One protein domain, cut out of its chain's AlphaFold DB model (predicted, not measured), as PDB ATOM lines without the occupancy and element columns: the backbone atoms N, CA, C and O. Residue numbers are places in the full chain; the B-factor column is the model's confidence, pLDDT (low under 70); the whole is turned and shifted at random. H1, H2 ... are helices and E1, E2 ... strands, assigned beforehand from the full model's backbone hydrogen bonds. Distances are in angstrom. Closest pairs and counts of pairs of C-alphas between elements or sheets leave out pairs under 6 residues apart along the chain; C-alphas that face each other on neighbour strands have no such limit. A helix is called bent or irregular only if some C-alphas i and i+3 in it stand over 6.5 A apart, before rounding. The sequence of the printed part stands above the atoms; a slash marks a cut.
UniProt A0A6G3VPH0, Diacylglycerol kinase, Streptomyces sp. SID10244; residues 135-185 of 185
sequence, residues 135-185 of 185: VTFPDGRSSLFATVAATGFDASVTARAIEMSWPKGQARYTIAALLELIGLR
ATOM      1  N   VAL A 135      -5.262  12.538  82.904       94.00
ATOM      2  CA  VAL A 135      -6.468  11.917  82.345       94.00
ATOM      3  C   VAL A 135      -7.696  12.478  83.053       94.00
ATOM      4  O   VAL A 135      -7.686  12.609  84.275       94.00
ATOM      5  N   THR A 136      -8.739  12.802  82.291       94.62
ATOM      6  CA  THR A 136     -10.043  13.236  82.810       94.62
ATOM      7  C   THR A 136     -11.097  12.219  82.399       94.62
ATOM      8  O   THR A 136     -11.182  11.840  81.231       94.62
ATOM      9  N   PHE A 137     -11.885  11.764  83.365       92.69
ATOM     10  CA  PHE A 137     -12.937  10.773  83.182       92.69
ATOM     11  C   PHE A 137     -14.283  11.449  82.863       92.69
ATOM     12  O   PHE A 137     -14.465  12.627  83.182       92.69
ATOM     13  N   PRO A 138     -15.257  10.725  82.270       94.56
ATOM     14  CA  PRO A 138     -16.573  11.284  81.940       94.56
ATOM     15  C   PRO A 138     -17.351  11.854  83.135       94.56
ATOM     16  O   PRO A 138     -18.189  12.730  82.958       94.56
ATOM     17  N   ASP A 139     -17.070  11.374  84.347       95.38
ATOM     18  CA  ASP A 139     -17.669  11.859  85.598       95.38
ATOM     19  C   ASP A 139     -16.976  13.113  86.170       95.38
ATOM     20  O   ASP A 139     -17.296  13.553  87.273       95.38
ATOM     21  N   GLY A 140     -16.018  13.687  85.437       93.19
ATOM     22  CA  GLY A 140     -15.286  14.891  85.822       93.19
ATOM     23  C   GLY A 140     -14.098  14.647  86.752       93.19
ATOM     24  O   GLY A 140     -13.348  15.586  87.025       93.19
ATOM     25  N   ARG A 141     -13.862  13.412  87.221       92.75
ATOM     26  CA  ARG A 141     -12.643  13.097  87.979       92.75
ATOM     27  C   ARG A 141     -11.417  13.213  87.078       92.75
ATOM     28  O   ARG A 141     -11.492  12.958  85.879       92.75
ATOM     29  N   SER A 142     -10.264  13.541  87.658       91.25
ATOM     30  CA  SER A 142      -8.985  13.503  86.942       91.25
ATOM     31  C   SER A 142      -7.902  12.820  87.765       91.25
ATOM     32  O   SER A 142      -7.996  12.770  88.991       91.25
ATOM     33  N   SER A 143      -6.888  12.280  87.093       90.12
ATOM     34  CA  SER A 143      -5.704  11.708  87.739       90.12
ATOM     35  C   SER A 143      -4.448  12.005  86.932       90.12
ATOM     36  O   SER A 143      -4.509  12.190  85.712       90.12
ATOM     37  N   LEU A 144      -3.312  12.078  87.626       92.38
ATOM     38  CA  LEU A 144      -2.006  12.277  87.008       92.38
ATOM     39  C   LEU A 144      -1.281  10.951  86.786       92.38
ATOM     40  O   LEU A 144      -1.428  10.001  87.555       92.38
ATOM     41  N   PHE A 145      -0.435  10.909  85.761       92.50
ATOM     42  CA  PHE A 145       0.495   9.810  85.530       92.50
ATOM     43  C   PHE A 145       1.860  10.333  85.080       92.50
ATOM     44  O   PHE A 145       1.959  11.324  84.360       92.50
ATOM     45  N   ALA A 146       2.921   9.645  85.507       91.81
ATOM     46  CA  ALA A 146       4.306   9.995  85.181       91.81
ATOM     47  C   ALA A 146       4.951   9.050  84.153       91.81
ATOM     48  O   ALA A 146       6.018   9.352  83.627       91.81
ATOM     49  N   THR A 147       4.345   7.888  83.893       91.69
ATOM     50  CA  THR A 147       4.916   6.853  83.017       91.69
ATOM     51  C   THR A 147       4.003   6.554  81.839       91.69
ATOM     52  O   THR A 147       4.332   6.890  80.707       91.69
ATOM     53  N   VAL A 148       2.853   5.936  82.095       90.56
ATOM     54  CA  VAL A 148       1.932   5.488  81.052       90.56
ATOM     55  C   VAL A 148       0.494   5.502  81.563       90.56
ATOM     56  O   VAL A 148       0.236   5.238  82.736       90.56
ATOM     57  N   ALA A 149      -0.436   5.803  80.661       90.62
ATOM     58  CA  ALA A 149      -1.858   5.555  80.830       90.62
ATOM     59  C   ALA A 149      -2.307   4.621  79.703       90.62
ATOM     60  O   ALA A 149      -2.029   4.890  78.534       90.62
ATOM     61  N   ALA A 150      -2.973   3.523  80.056       89.50
ATOM     62  CA  ALA A 150      -3.371   2.483  79.116       89.50
ATOM     63  C   ALA A 150      -4.842   2.094  79.302       89.50
ATOM     64  O   ALA A 150      -5.404   2.215  80.391       89.50
ATOM     65  N   THR A 151      -5.465   1.631  78.220       89.88
ATOM     66  CA  THR A 151      -6.845   1.129  78.183       89.88
ATOM     67  C   THR A 151      -6.912  -0.167  77.372       89.88
ATOM     68  O   THR A 151      -5.945  -0.560  76.716       89.88
ATOM     69  N   GLY A 152      -8.053  -0.858  77.422       89.81
ATOM     70  CA  GLY A 152      -8.241  -2.122  76.713       89.81
ATOM     71  C   GLY A 152      -7.437  -3.253  77.351       89.81
ATOM     72  O   GLY A 152      -7.426  -3.389  78.572       89.81
ATOM     73  N   PHE A 153      -6.770  -4.057  76.523       91.75
ATOM     74  CA  PHE A 153      -6.106  -5.289  76.957       91.75
ATOM     75  C   PHE A 153      -5.128  -5.083  78.122       91.75
ATOM     76  O   PHE A 153      -5.222  -5.789  79.118       91.75
ATOM     77  N   ASP A 154      -4.236  -4.093  78.041       89.81
ATOM     78  CA  ASP A 154      -3.235  -3.832  79.086       89.81
ATOM     79  C   ASP A 154      -3.873  -3.504  80.451       89.81
ATOM     80  O   ASP A 154      -3.470  -4.026  81.497       89.81
ATOM     81  N   ALA A 155      -4.948  -2.711  80.429       87.94
ATOM     82  CA  ALA A 155      -5.717  -2.384  81.622       87.94
ATOM     83  C   ALA A 155      -6.420  -3.623  82.198       87.94
ATOM     84  O   ALA A 155      -6.382  -3.825  83.412       87.94
ATOM     85  N   SER A 156      -6.997  -4.483  81.349       89.88
ATOM     86  CA  SER A 156      -7.614  -5.745  81.781       89.88
ATOM     87  C   SER A 156      -6.592  -6.689  82.420       89.88
ATOM     88  O   SER A 156      -6.834  -7.237  83.495       89.88
ATOM     89  N   VAL A 157      -5.404  -6.813  81.819       91.56
ATOM     90  CA  VAL A 157      -4.296  -7.609  82.365       91.56
ATOM     91  C   VAL A 157      -3.885  -7.096  83.738       91.56
ATOM     92  O   VAL A 157      -3.732  -7.881  84.675       91.56
ATOM     93  N   THR A 158      -3.736  -5.780  83.881       88.56
ATOM     94  CA  THR A 158      -3.372  -5.157  85.155       88.56
ATOM     95  C   THR A 158      -4.457  -5.353  86.214       88.56
ATOM     96  O   THR A 158      -4.129  -5.707  87.349       88.56
ATOM     97  N   ALA A 159      -5.735  -5.183  85.861       88.19
ATOM     98  CA  ALA A 159      -6.860  -5.401  86.770       88.19
ATOM     99  C   ALA A 159      -6.890  -6.849  87.277       88.19
ATOM    100  O   ALA A 159      -6.864  -7.086  88.487       88.19
ATOM    101  N   ARG A 160      -6.796  -7.823  86.364       89.25
ATOM    102  CA  ARG A 160      -6.720  -9.248  86.712       89.25
ATOM    103  C   ARG A 160      -5.514  -9.554  87.599       89.25
ATOM    104  O   ARG A 160      -5.643 -10.236  88.611       89.25
ATOM    105  N   ALA A 161      -4.340  -9.021  87.266       87.94
ATOM    106  CA  ALA A 161      -3.116  -9.213  88.044       87.94
ATOM    107  C   ALA A 161      -3.210  -8.678  89.488       87.94
ATOM    108  O   ALA A 161      -2.498  -9.171  90.369       87.94
ATOM    109  N   ILE A 162      -4.039  -7.660  89.736       84.38
ATOM    110  CA  ILE A 162      -4.295  -7.117  91.078       84.38
ATOM    111  C   ILE A 162      -5.218  -8.043  91.881       84.38
ATOM    112  O   ILE A 162      -4.986  -8.220  93.076       84.38
ATOM    113  N   GLU A 163      -6.214  -8.652  91.237       88.25
ATOM    114  CA  GLU A 163      -7.158  -9.583  91.873       88.25
ATOM    115  C   GLU A 163      -6.542 -10.962  92.169       88.25
ATOM    116  O   GLU A 163      -6.980 -11.675  93.073       88.25
ATOM    117  N   MET A 164      -5.499 -11.346  91.431       87.81
ATOM    118  CA  MET A 164      -4.815 -12.624  91.611       87.81
ATOM    119  C   MET A 164      -4.006 -12.679  92.916       87.81
ATOM    120  O   MET A 164      -3.096 -11.885  93.154       87.81
ATOM    121  N   SER A 165      -4.267 -13.706  93.729       84.06
ATOM    122  CA  SER A 165      -3.499 -14.009  94.948       84.06
ATOM    123  C   SER A 165      -2.236 -14.847  94.689       84.06
ATOM    124  O   SER A 165      -1.315 -14.862  95.511       84.06
ATOM    125  N   TRP A 166      -2.170 -15.529  93.541       88.25
ATOM    126  CA  TRP A 166      -1.035 -16.335  93.087       88.25
ATOM    127  C   TRP A 166      -0.982 -16.365  91.548       88.25
ATOM    128  O   TRP A 166      -2.042 -16.409  90.921       88.25
ATOM    129  N   PRO A 167       0.211 -16.382  90.915       85.31
ATOM    130  CA  PRO A 167       1.560 -16.340  91.493       85.31
ATOM    131  C   PRO A 167       1.960 -14.940  91.982       85.31
ATOM    132  O   PRO A 167       1.264 -13.957  91.754       85.31
ATOM    133  N   LYS A 168       3.093 -14.846  92.689       80.81
ATOM    134  CA  LYS A 168       3.615 -13.579  93.228       80.81
ATOM    135  C   LYS A 168       4.560 -12.879  92.247       80.81
ATOM    136  O   LYS A 168       5.143 -13.503  91.362       80.81
ATOM    137  N   GLY A 169       4.771 -11.581  92.466       78.69
ATOM    138  CA  GLY A 169       5.754 -10.791  91.722       78.69
ATOM    139  C   GLY A 169       5.394 -10.637  90.244       78.69
ATOM    140  O   GLY A 169       4.221 -10.574  89.897       78.69
ATOM    141  N   GLN A 170       6.406 -10.571  89.375       79.75
ATOM    142  CA  GLN A 170       6.222 -10.300  87.942       79.75
ATOM    143  C   GLN A 170       5.471 -11.416  87.196       79.75
ATOM    144  O   GLN A 170       4.709 -11.130  86.276       79.75
ATOM    145  N   ALA A 171       5.587 -12.672  87.645       87.38
ATOM    146  CA  ALA A 171       4.902 -13.813  87.030       87.38
ATOM    147  C   ALA A 171       3.370 -13.648  86.992       87.38
ATOM    148  O   ALA A 171       2.715 -14.179  86.096       87.38
ATOM    149  N   ARG A 172       2.794 -12.879  87.930       89.31
ATOM    150  CA  ARG A 172       1.352 -12.602  87.964       89.31
ATOM    151  C   ARG A 172       0.874 -11.891  86.700       89.31
ATOM    152  O   ARG A 172      -0.190 -12.216  86.189       89.31
ATOM    153  N   TYR A 173       1.679 -10.964  86.180       87.38
ATOM    154  CA  TYR A 173       1.338 -10.165  85.008       87.38
ATOM    155  C   TYR A 173       1.419 -11.004  83.736       87.38
ATOM    156  O   TYR A 173       0.534 -10.923  82.893       87.38
ATOM    157  N   THR A 174       2.421 -11.881  83.633       91.31
ATOM    158  CA  THR A 174       2.534 -12.828  82.515       91.31
ATOM    159  C   THR A 174       1.333 -13.770  82.453       91.31
ATOM    160  O   THR A 174       0.762 -13.966  81.384       91.31
ATOM    161  N   ILE A 175       0.911 -14.331  83.591       92.44
ATOM    162  CA  ILE A 175      -0.257 -15.220  83.625       92.44
ATOM    163  C   ILE A 175      -1.547 -14.446  83.348       92.44
ATOM    164  O   ILE A 175      -2.362 -14.910  82.554       92.44
ATOM    165  N   ALA A 176      -1.722 -13.264  83.942       91.25
ATOM    166  CA  ALA A 176      -2.879 -12.422  83.662       91.25
ATOM    167  C   ALA A 176      -2.997 -12.101  82.162       91.25
ATOM    168  O   ALA A 176      -4.083 -12.236  81.605       91.25
ATOM    169  N   ALA A 177      -1.879 -11.789  81.497       92.31
ATOM    170  CA  ALA A 177      -1.829 -11.555  80.054       92.31
ATOM    171  C   ALA A 177      -2.298 -12.762  79.240       92.31
ATOM    172  O   ALA A 177      -3.137 -12.616  78.355       92.31
ATOM    173  N   LEU A 178      -1.807 -13.961  79.559       93.75
ATOM    174  CA  LEU A 178      -2.229 -15.185  78.875       93.75
ATOM    175  C   LEU A 178      -3.726 -15.457  79.059       93.75
ATOM    176  O   LEU A 178      -4.408 -15.820  78.104       93.75
ATOM    177  N   LEU A 179      -4.243 -15.275  80.274       91.50
ATOM    178  CA  LEU A 179      -5.648 -15.545  80.561       91.50
ATOM    179  C   LEU A 179      -6.593 -14.514  79.924       91.50
ATOM    180  O   LEU A 179      -7.666 -14.898  79.462       91.50
ATOM    181  N   GLU A 180      -6.212 -13.234  79.879       91.81
ATOM    182  CA  GLU A 180      -6.954 -12.215  79.123       91.81
ATOM    183  C   GLU A 180      -6.936 -12.523  77.622       91.81
ATOM    184  O   GLU A 180      -7.965 -12.431  76.957       91.81
ATOM    185  N   LEU A 181      -5.795 -12.971  77.088       91.75
ATOM    186  CA  LEU A 181      -5.662 -13.295  75.667       91.75
ATOM    187  C   LEU A 181      -6.573 -14.460  75.255       91.75
ATOM    188  O   LEU A 181      -7.174 -14.423  74.186       91.75
ATOM    189  N   ILE A 182      -6.715 -15.474  76.113       91.00
ATOM    190  CA  ILE A 182      -7.634 -16.604  75.889       91.00
ATOM    191  C   ILE A 182      -9.105 -16.150  75.912       91.00
ATOM    192  O   ILE A 182      -9.942 -16.755  75.238       91.00
ATOM    193  N   GLY A 183      -9.419 -15.105  76.684       80.75
ATOM    194  CA  GLY A 183     -10.765 -14.550  76.829       80.75
ATOM    195  C   GLY A 183     -11.208 -13.611  75.702       80.75
ATOM    196  O   GLY A 183     -12.407 -13.401  75.555       80.75
ATOM    197  N   LEU A 184     -10.283 -13.085  74.889       78.50
ATOM    198  CA  LEU A 184     -10.542 -12.154  73.773       78.50
ATOM    199  C   LEU A 184     -11.141 -12.821  72.511       78.50
ATOM    200  O   LEU A 184     -10.803 -12.448  71.388       78.50
ATOM    201  N   ARG A 185     -12.005 -13.824  72.678       54.88
ATOM    202  CA  ARG A 185     -12.691 -14.487  71.560       54.88
ATOM    203  C   ARG A 185     -13.895 -13.709  71.049       54.88
ATOM    204  O   ARG A 185     -14.656 -13.188  71.890       54.88
TER     205      ARG A 185
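This is residues 135 to 185 of the 185 residues of the protein "Diacylglycerol kinase" of Streptomyces sp. SID10244 (UniProt A0A6G3VPH0). From its first residue on, the printed part makes a small turned-back arm of strand, residues 135 to 145, and then an extended link leads over to a body of two helices, H1 and H2, which cross each other near their middles. The arm lies away from the helices, and the tip of its turn, residues 137 to 142, stands free. The printed part has 51 residues, with one named strand and two named helices in the order E1, H1, H2, and its class is mostly helix. The whole is loose, with a radius of gyration of the C-alphas of 13.1 A, and its C-alphas span 34 by 28 by 18 A along the three main axes.

Start at Val 135 and look across to the strand E1, residues 142 to 145: residues 135 to 136 pair with residues 142 to 143 of E1, antiparallel, in a pairing too short to bear a name. E1 pairs with no named strand. Go on to the helix H1, residues 153 to 163; E1 and H1 are apart. Next comes the helix H2, residues 171 to 183, and here you meet the one pair of named elements that touch: H1 and H2 touch, with 14 pairs of C-alphas within 8 A. Their closest C-alphas are those of Val 157 and Ala 176, 5.2 A apart. Their lines stand at a steep tilt of 57 degrees, opposite ways, and their centres are 8.3 A apart. E1 and H2 are apart. In both H1 and H2 every O i to N i+4 pair is within hydrogen-bond range.

Find C-alpha 142 at (-8.985, 13.503, 86.942), where E1 begins; from there the strand runs 10.3 A to C-alpha 145. Then find C-alpha 153 at (-6.106, -5.289, 76.957), from which H1 runs 15.6 A to C-alpha 163. H2, the longest helix with 13 residues, begins at C-alpha 171 and runs 18.7 A to C-alpha 183 at (-10.765, -14.550, 76.829). Neither helix is bent or irregular.

The two C-alphas farthest apart are those of Gly 140, in the free turn, and Pro 167, between H1 and H2, at 35.9 A. From the first printed C-alpha, Val 135, to the last, Arg 185, it is 29.2 A, and Arg 185 is the chain's last residue. The printed part has no cut. The links E1 to H1 and H1 to H2 are both short, with 7 residues each. The mean pLDDT of the printed part is 88.7, and look to residue 185 for the one printed residue under 70 in this model.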